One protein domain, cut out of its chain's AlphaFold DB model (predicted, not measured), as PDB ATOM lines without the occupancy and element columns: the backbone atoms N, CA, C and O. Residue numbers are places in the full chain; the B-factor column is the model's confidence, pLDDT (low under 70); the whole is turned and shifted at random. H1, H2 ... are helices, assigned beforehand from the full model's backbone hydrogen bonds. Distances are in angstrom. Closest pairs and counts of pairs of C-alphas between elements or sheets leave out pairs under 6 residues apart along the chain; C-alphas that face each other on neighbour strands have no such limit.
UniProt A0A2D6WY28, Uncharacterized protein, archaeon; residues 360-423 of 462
ATOM      1  N   GLU A 360     -78.801 -43.289  75.454       59.69
ATOM      2  CA  GLU A 360     -77.404 -42.959  75.776       59.69
ATOM      3  C   GLU A 360     -77.256 -41.548  76.359       59.69
ATOM      4  O   GLU A 360     -76.402 -41.304  77.212       59.69
ATOM      5  N   LEU A 361     -78.096 -40.604  75.918       61.41
ATOM      6  CA  LEU A 361     -78.078 -39.236  76.422       61.41
ATOM      7  C   LEU A 361     -78.652 -39.175  77.840       61.41
ATOM      8  O   LEU A 361     -78.074 -38.501  78.689       61.41
ATOM      9  N   LEU A 362     -79.749 -39.890  78.109       64.12
ATOM     10  CA  LEU A 362     -80.346 -39.972  79.448       64.12
ATOM     11  C   LEU A 362     -79.422 -40.630  80.463       64.12
ATOM     12  O   LEU A 362     -79.313 -40.124  81.581       64.12
ATOM     13  N   ASP A 363     -78.744 -41.710  80.078       60.28
ATOM     14  CA  ASP A 363     -77.793 -42.397  80.952       60.28
ATOM     15  C   ASP A 363     -76.612 -41.486  81.317       60.28
ATOM     16  O   ASP A 363     -76.135 -41.509  82.452       60.28
ATOM     17  N   ALA A 364     -76.186 -40.625  80.388       57.00
ATOM     18  CA  ALA A 364     -75.083 -39.695  80.605       57.00
ATOM     19  C   ALA A 364     -75.472 -38.448  81.426       57.00
ATOM     20  O   ALA A 364     -74.675 -37.963  82.229       57.00
ATOM     21  N   VAL A 365     -76.677 -37.895  81.233       57.50
ATOM     22  CA  VAL A 365     -77.049 -36.583  81.805       57.50
ATOM     23  C   VAL A 365     -78.078 -36.654  82.936       57.50
ATOM     24  O   VAL A 365     -78.214 -35.707  83.720       57.50
ATOM     25  N   GLY A 366     -78.786 -37.774  83.079       63.53
ATOM     26  CA  GLY A 366     -79.928 -37.927  83.978       63.53
ATOM     27  C   GLY A 366     -81.093 -36.977  83.657       63.53
ATOM     28  O   GLY A 366     -81.084 -36.226  82.689       63.53
ATOM     29  N   TYR A 367     -82.114 -36.969  84.514       59.97
ATOM     30  CA  TYR A 367     -83.404 -36.311  84.234       59.97
ATOM     31  C   TYR A 367     -83.434 -34.772  84.394       59.97
ATOM     32  O   TYR A 367     -84.488 -34.158  84.241       59.97
ATOM     33  N   SER A 368     -82.311 -34.116  84.713       64.50
ATOM     34  CA  SER A 368     -82.264 -32.660  84.933       64.50
ATOM     35  C   SER A 368     -81.661 -31.918  83.739       64.50
ATOM     36  O   SER A 368     -80.446 -31.891  83.553       64.50
ATOM     37  N   GLY A 369     -82.508 -31.234  82.962       62.91
ATOM     38  CA  GLY A 369     -82.079 -30.459  81.788       62.91
ATOM     39  C   GLY A 369     -81.300 -29.167  82.093       62.91
ATOM     40  O   GLY A 369     -80.725 -28.578  81.179       62.91
ATOM     41  N   LYS A 370     -81.253 -28.697  83.354       71.81
ATOM     42  CA  LYS A 370     -80.539 -27.450  83.713       71.81
ATOM     43  C   LYS A 370     -79.016 -27.607  83.729       71.81
ATOM     44  O   LYS A 370     -78.315 -26.692  83.310       71.81
ATOM     45  N   TRP A 371     -78.521 -28.767  84.159       75.81
ATOM     46  CA  TRP A 371     -77.090 -29.038  84.373       75.81
ATOM     47  C   TRP A 371     -76.592 -30.258  83.584       75.81
ATOM     48  O   TRP A 371     -75.596 -30.877  83.946       75.81
ATOM     49  N   CYS A 372     -77.282 -30.615  82.496       77.69
ATOM     50  CA  CYS A 372     -76.951 -31.796  81.700       77.69
ATOM     51  C   CYS A 372     -75.521 -31.754  81.137       77.69
ATOM     52  O   CYS A 372     -74.825 -32.760  81.183       77.69
ATOM     53  N   ALA A 373     -75.057 -30.586  80.678       81.00
ATOM     54  CA  ALA A 373     -73.710 -30.432  80.131       81.00
ATOM     55  C   ALA A 373     -72.606 -30.608  81.190       81.00
ATOM     56  O   ALA A 373     -71.599 -31.236  80.904       81.00
ATOM     57  N   GLU A 374     -72.828 -30.163  82.431       79.12
ATOM     58  CA  GLU A 374     -71.846 -30.329  83.515       79.12
ATOM     59  C   GLU A 374     -71.604 -31.812  83.827       79.12
ATOM     60  O   GLU A 374     -70.474 -32.244  84.038       79.12
ATOM     61  N   ARG A 375     -72.666 -32.622  83.787       77.25
ATOM     62  CA  ARG A 375     -72.582 -34.072  84.019       77.25
ATOM     63  C   ARG A 375     -71.826 -34.802  82.913       77.25
ATOM     64  O   ARG A 375     -71.134 -35.778  83.202       77.25
ATOM     65  N   LEU A 376     -71.891 -34.302  81.676       79.81
ATOM     66  CA  LEU A 376     -71.085 -34.835  80.576       79.81
ATOM     67  C   LEU A 376     -69.586 -34.680  80.846       79.81
ATOM     68  O   LEU A 376     -68.813 -35.527  80.416       79.81
ATOM     69  N   THR A 377     -69.168 -33.663  81.602       79.19
ATOM     70  CA  THR A 377     -67.758 -33.468  81.961       79.19
ATOM     71  C   THR A 377     -67.191 -34.659  82.727       79.19
ATOM     72  O   THR A 377     -66.056 -35.044  82.469       79.19
ATOM     73  N   CYS A 378     -67.966 -35.283  83.623       71.50
ATOM     74  CA  CYS A 378     -67.539 -36.508  84.308       71.50
ATOM     75  C   CYS A 378     -67.385 -37.666  83.316       71.50
ATOM     76  O   CYS A 378     -66.366 -38.344  83.308       71.50
ATOM     77  N   VAL A 379     -68.346 -37.819  82.399       74.19
ATOM     78  CA  VAL A 379     -68.290 -38.856  81.358       74.19
ATOM     79  C   VAL A 379     -67.060 -38.684  80.463       74.19
ATOM     80  O   VAL A 379     -66.406 -39.671  80.147       74.19
ATOM     81  N   PHE A 380     -66.717 -37.455  80.067       77.69
ATOM     82  CA  PHE A 380     -65.545 -37.185  79.230       77.69
ATOM     83  C   PHE A 380     -64.219 -37.252  79.992       77.69
ATOM     84  O   PHE A 380     -63.214 -37.622  79.395       77.69
ATOM     85  N   LYS A 381     -64.201 -36.950  81.296       74.88
ATOM     86  CA  LYS A 381     -63.015 -37.147  82.146       74.88
ATOM     87  C   LYS A 381     -62.695 -38.626  82.355       74.88
ATOM     88  O   LYS A 381     -61.524 -38.987  82.372       74.88
ATOM     89  N   ASP A 382     -63.724 -39.464  82.464       67.38
ATOM     90  CA  ASP A 382     -63.568 -40.871  82.844       67.38
ATOM     91  C   ASP A 382     -63.499 -41.831  81.642       67.38
ATOM     92  O   ASP A 382     -63.217 -43.018  81.816       67.38
ATOM     93  N   ARG A 383     -63.776 -41.362  80.414       58.47
ATOM     94  CA  ARG A 383     -64.078 -42.271  79.297       58.47
ATOM     95  C   ARG A 383     -62.914 -43.098  78.760       58.47
ATOM     96  O   ARG A 383     -63.220 -44.101  78.124       58.47
ATOM     97  N   LEU A 384     -61.639 -42.770  78.987       50.22
ATOM     98  CA  LEU A 384     -60.537 -43.578  78.440       50.22
ATOM     99  C   LEU A 384     -59.293 -43.614  79.350       50.22
ATOM    100  O   LEU A 384     -58.596 -42.606  79.475       50.22
ATOM    101  N   PRO A 385     -58.941 -44.772  79.948       51.03
ATOM    102  CA  PRO A 385     -57.640 -44.941  80.583       51.03
ATOM    103  C   PRO A 385     -56.537 -44.853  79.517       51.03
ATOM    104  O   PRO A 385     -56.350 -45.776  78.728       51.03
ATOM    105  N   GLY A 386     -55.811 -43.732  79.497       69.62
ATOM    106  CA  GLY A 386     -54.639 -43.519  78.637       69.62
ATOM    107  C   GLY A 386     -54.738 -42.352  77.652       69.62
ATOM    108  O   GLY A 386     -53.701 -41.922  77.153       69.62
ATOM    109  N   GLU A 387     -55.926 -41.786  77.417       71.69
ATOM    110  CA  GLU A 387     -56.069 -40.554  76.630       71.69
ATOM    111  C   GLU A 387     -56.242 -39.350  77.556       71.69
ATOM    112  O   GLU A 387     -57.236 -39.206  78.264       71.69
ATOM    113  N   VAL A 388     -55.249 -38.461  77.552       70.69
ATOM    114  CA  VAL A 388     -55.364 -37.168  78.224       70.69
ATOM    115  C   VAL A 388     -56.300 -36.303  77.385       70.69
ATOM    116  O   VAL A 388     -55.900 -35.762  76.354       70.69
ATOM    117  N   VAL A 389     -57.548 -36.161  77.826       73.44
ATOM    118  CA  VAL A 389     -58.467 -35.171  77.257       73.44
ATOM    119  C   VAL A 389     -57.928 -33.786  77.606       73.44
ATOM    120  O   VAL A 389     -58.103 -33.291  78.717       73.44
ATOM    121  N   LEU A 390     -57.234 -33.168  76.647       77.00
ATOM    122  CA  LEU A 390     -56.577 -31.868  76.818       77.00
ATOM    123  C   LEU A 390     -57.572 -30.732  77.092       77.00
ATOM    124  O   LEU A 390     -57.189 -29.728  77.681       77.00
ATOM    125  N   ASN A 391     -58.834 -30.880  76.669       86.50
ATOM    126  CA  ASN A 391     -59.868 -29.872  76.879       86.50
ATOM    127  C   ASN A 391     -61.271 -30.504  77.009       86.50
ATOM    128  O   ASN A 391     -61.974 -30.677  76.009       86.50
ATOM    129  N   PRO A 392     -61.708 -30.851  78.232       84.44
ATOM    130  CA  PRO A 392     -63.019 -31.459  78.449       84.44
ATOM    131  C   PRO A 392     -64.177 -30.501  78.127       84.44
ATOM    132  O   PRO A 392     -65.258 -30.955  77.760       84.44
ATOM    133  N   HIS A 393     -63.970 -29.181  78.208       91.12
ATOM    134  CA  HIS A 393     -65.000 -28.189  77.891       91.12
ATOM    135  C   HIS A 393     -65.361 -28.204  76.403       91.12
ATOM    136  O   HIS A 393     -66.543 -28.207  76.054       91.12
ATOM    137  N   LYS A 394     -64.351 -28.294  75.531       92.25
ATOM    138  CA  LYS A 394     -64.537 -28.387  74.080       92.25
ATOM    139  C   LYS A 394     -65.323 -29.634  73.672       92.25
ATOM    140  O   LYS A 394     -66.235 -29.532  72.855       92.25
ATOM    141  N   GLU A 395     -65.021 -30.787  74.266       88.62
ATOM    142  CA  GLU A 395     -65.735 -32.043  73.988       88.62
ATOM    143  C   GLU A 395     -67.202 -31.988  74.432       88.62
ATOM    144  O   GLU A 395     -68.099 -32.363  73.672       88.62
ATOM    145  N   VAL A 396     -67.476 -31.430  75.618       87.44
ATOM    146  CA  VAL A 396     -68.851 -31.230  76.102       87.44
ATOM    147  C   VAL A 396     -69.645 -30.324  75.159       87.44
ATOM    148  O   VAL A 396     -70.798 -30.630  74.842       87.44
ATOM    149  N   ILE A 397     -69.044 -29.227  74.688       91.31
ATOM    150  CA  ILE A 397     -69.681 -28.296  73.745       91.31
ATOM    151  C   ILE A 397     -69.936 -28.978  72.403       91.31
ATOM    152  O   ILE A 397     -71.075 -28.962  71.940       91.31
ATOM    153  N   ASN A 398     -68.928 -29.639  71.825       89.69
ATOM    154  CA  ASN A 398     -69.050 -30.379  70.566       89.69
ATOM    155  C   ASN A 398     -70.175 -31.414  70.639       89.69
ATOM    156  O   ASN A 398     -71.017 -31.498  69.745       89.69
ATOM    157  N   PHE A 399     -70.228 -32.177  71.730       86.88
ATOM    158  CA  PHE A 399     -71.292 -33.141  71.962       86.88
ATOM    159  C   PHE A 399     -72.662 -32.459  72.034       86.88
ATOM    160  O   PHE A 399     -73.589 -32.853  71.325       86.88
ATOM    161  N   CYS A 400     -72.791 -31.392  72.828       85.62
ATOM    162  CA  CYS A 400     -74.035 -30.628  72.933       85.62
ATOM    163  C   CYS A 400     -74.474 -30.018  71.592       85.62
ATOM    164  O   CYS A 400     -75.680 -29.936  71.324       85.62
ATOM    165  N   ASP A 401     -73.520 -29.603  70.756       87.88
ATOM    166  CA  ASP A 401     -73.770 -28.984  69.458       87.88
ATOM    167  C   ASP A 401     -74.192 -29.984  68.384       87.88
ATOM    168  O   ASP A 401     -75.096 -29.678  67.596       87.88
ATOM    169  N   ASN A 402     -73.651 -31.201  68.444       84.25
ATOM    170  CA  ASN A 402     -73.983 -32.304  67.545       84.25
ATOM    171  C   ASN A 402     -75.347 -32.955  67.835       84.25
ATOM    172  O   ASN A 402     -75.903 -33.635  66.969       84.25
ATOM    173  N   ILE A 403     -75.954 -32.714  69.005       81.88
ATOM    174  CA  ILE A 403     -77.336 -33.142  69.277       81.88
ATOM    175  C   ILE A 403     -78.296 -32.287  68.437       81.88
ATOM    176  O   ILE A 403     -78.599 -31.140  68.780       81.88
ATOM    177  N   ARG A 404     -78.806 -32.876  67.344       59.34
ATOM    178  CA  ARG A 404     -79.534 -32.214  66.241       59.34
ATOM    179  C   ARG A 404     -80.766 -31.390  66.660       59.34
ATOM    180  O   ARG A 404     -81.223 -30.575  65.863       59.34
ATOM    181  N   LYS A 405     -81.300 -31.551  67.880       73.44
ATOM    182  CA  LYS A 405     -82.475 -30.815  68.396       73.44
ATOM    183  C   LYS A 405     -82.498 -30.668  69.929       73.44
ATOM    184  O   LYS A 405     -83.528 -30.889  70.559       73.44
ATOM    185  N   CYS A 406     -81.390 -30.293  70.570       77.56
ATOM    186  CA  CYS A 406     -81.418 -30.059  72.022       77.56
ATOM    187  C   CYS A 406     -82.238 -28.796  72.378       77.56
ATOM    188  O   CYS A 406     -81.731 -27.671  72.326       77.56
ATOM    189  N   SER A 407     -83.502 -28.978  72.774       78.81
ATOM    190  CA  SER A 407     -84.418 -27.899  73.192       78.81
ATOM    191  C   SER A 407     -83.922 -27.140  74.432       78.81
ATOM    192  O   SER A 407     -84.218 -25.956  74.614       78.81
ATOM    193  N   HIS A 408     -83.106 -27.800  75.258       78.06
ATOM    194  CA  HIS A 408     -82.535 -27.235  76.473       78.06
ATOM    195  C   HIS A 408     -81.252 -26.435  76.242       78.06
ATOM    196  O   HIS A 408     -80.894 -25.668  77.127       78.06
ATOM    197  N   ARG A 409     -80.589 -26.512  75.074       82.62
ATOM    198  CA  ARG A 409     -79.256 -25.904  74.849       82.62
ATOM    199  C   ARG A 409     -79.189 -24.431  75.261       82.62
ATOM    200  O   ARG A 409     -78.312 -24.034  76.017       82.62
ATOM    201  N   LYS A 410     -80.174 -23.626  74.840       85.19
ATOM    202  CA  LYS A 410     -80.242 -22.183  75.159       85.19
ATOM    203  C   LYS A 410     -80.504 -21.890  76.644       85.19
ATOM    204  O   LYS A 410     -80.178 -20.807  77.126       85.19
ATOM    205  N   LYS A 411     -81.129 -22.828  77.362       84.31
ATOM    206  CA  LYS A 411     -81.525 -22.696  78.775       84.31
ATOM    207  C   LYS A 411     -80.640 -23.509  79.732       84.31
ATOM    208  O   LYS A 411     -80.826 -23.386  80.933       84.31
ATOM    209  N   CYS A 412     -79.718 -24.322  79.219       85.69
ATOM    210  CA  CYS A 412     -78.822 -25.161  80.006       85.69
ATOM    211  C   CYS A 412     -77.700 -24.302  80.590       85.69
ATOM    212  O   CYS A 412     -76.913 -23.710  79.848       85.69
ATOM    213  N   ASP A 413     -77.626 -24.233  81.915       88.25
ATOM    214  CA  ASP A 413     -76.632 -23.418  82.608       88.25
ATOM    215  C   ASP A 413     -75.242 -24.062  82.535       88.25
ATOM    216  O   ASP A 413     -74.262 -23.352  82.320       88.25
ATOM    217  N   GLY A 414     -75.163 -25.400  82.543       87.88
ATOM    218  CA  GLY A 414     -73.904 -26.118  82.305       87.88
ATOM    219  C   GLY A 414     -73.304 -25.843  80.917       87.88
ATOM    220  O   GLY A 414     -72.101 -25.643  80.789       87.88
ATOM    221  N   TYR A 415     -74.129 -25.757  79.864       92.06
ATOM    222  CA  TYR A 415     -73.629 -25.453  78.514       92.06
ATOM    223  C   TYR A 415     -73.067 -24.029  78.448       92.06
ATOM    224  O   TYR A 415     -71.992 -23.810  77.898       92.06
ATOM    225  N   LYS A 416     -73.761 -23.056  79.058       93.62
ATOM    226  CA  LYS A 416     -73.271 -21.671  79.154       93.62
ATOM    227  C   LYS A 416     -71.964 -21.586  79.940       93.62
ATOM    228  O   LYS A 416     -71.083 -20.833  79.537       93.62
ATOM    229  N   LEU A 417     -71.848 -22.339  81.036       92.56
ATOM    230  CA  LEU A 417     -70.635 -22.402  81.844       92.56
ATOM    231  C   LEU A 417     -69.452 -22.882  81.000       92.56
ATOM    232  O   LEU A 417     -68.475 -22.152  80.868       92.56
ATOM    233  N   HIS A 418     -69.573 -24.038  80.343       92.81
ATOM    234  CA  HIS A 418     -68.496 -24.566  79.502       92.81
ATOM    235  C   HIS A 418     -68.171 -23.665  78.313       92.81
ATOM    236  O   HIS A 418     -66.998 -23.473  78.014       92.81
ATOM    237  N   MET A 419     -69.172 -23.052  77.674       95.12
ATOM    238  CA  MET A 419     -68.938 -22.068  76.610       95.12
ATOM    239  C   MET A 419     -68.146 -20.853  77.101       95.12
ATOM    240  O   MET A 419     -67.343 -20.304  76.351       95.12
ATOM    241  N   ASN A 420     -68.372 -20.406  78.337       94.31
ATOM    242  CA  ASN A 420     -67.620 -19.297  78.915       94.31
ATOM    243  C   ASN A 420     -66.185 -19.704  79.266       94.31
ATOM    244  O   ASN A 420     -65.276 -18.919  79.016       94.31
ATOM    245  N   GLU A 421     -65.976 -20.907  79.809       93.69
ATOM    246  CA  GLU A 421     -64.628 -21.421  80.085       93.69
ATOM    247  C   GLU A 421     -63.828 -21.633  78.793       93.69
ATOM    248  O   GLU A 421     -62.701 -21.156  78.701       93.69
ATOM    249  N   LEU A 422     -64.439 -22.199  77.742       93.88
ATOM    250  CA  LEU A 422     -63.781 -22.353  76.439       93.88
ATOM    251  C   LEU A 422     -63.352 -20.996  75.853       93.88
ATOM    252  O   LEU A 422     -62.235 -20.856  75.370       93.88
ATOM    253  N   LYS A 423     -64.199 -19.961  75.961       95.00
ATOM    254  CA  LYS A 423     -63.849 -18.598  75.520       95.00
ATOM    255  C   LYS A 423     -62.692 -17.989  76.311       95.00
ATOM    256  O   LYS A 423     -61.898 -17.249  75.739       95.00
TER     257      LYS A 423
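What this domain is: This is residues 360 to 423 of the 462 residues of an uncharacterized protein of archaeon (UniProt A0A2D6WY28). Three helices, H2, H3 and H4, pack on one another at steep angles in a triangle, and the short helix H1 packs crosswise on H2, away from H3 and H4. At one end of the long axis the loop of residues 383 to 388 sticks out, and at the other end lies the link from H3 to H4. The printed part has 64 residues with four named helices, H1 to H4 in chain order, and no named strand; the class is all helix. The whole is compact, with a radius of gyration of the C-alphas of 11.3 A and spans of 34 by 28 by 18 A.

How they stand to each other: H1, residues 360 to 365, touches H2, residues 372 to 382, about perpendicular at 77 degrees; their closest C-alphas, Val 365 and Cys 372, are 4.8 A apart. H2 is the hub, touching the three other helices. It touches H3, residues 392 to 402, at a steep tilt of 55 degrees, opposite ways, with the C-alphas of Leu 376 and Val 396 closest at 6.2 A. H2 touches H4, residues 413 to 423, at a steep tilt of 60 degrees, the same way; the closest C-alphas, Ala 373 and Gly 414, are 4.8 A apart. H3 and H4 touch at a steep tilt of 62 degrees, opposite ways, with the C-alphas of His 393 and His 418 closest at 5.3 A. H1 is apart from H3 and H4. The helix packing is mostly crossed, with none of the four touching pairs at a shallow tilt. Every O i to N i+4 pair is within hydrogen-bond range in H1, H3 and H4, and 4 of 7 in H2.

Where its parts are: H1 begins at C-alpha 360 (-77.404, -42.959, 75.776) and is 8.8 A long from first to last C-alpha. H2 measures 16.2 A, H3 15.5 A and H4 15.4 A, which ends at C-alpha 423 (-63.849, -18.598, 75.520).

The domain as a whole: The C-alphas of Gly 386 and Ser 407, the two farthest apart, are 34.1 A apart. The printed part has no cut, and its three links are short. Residues 382 to 388, of which 382 belongs to H2, stand free. The mean pLDDT of the printed part is 77.9; residues 360 to 369, 382 to 386 and 404 are under 70.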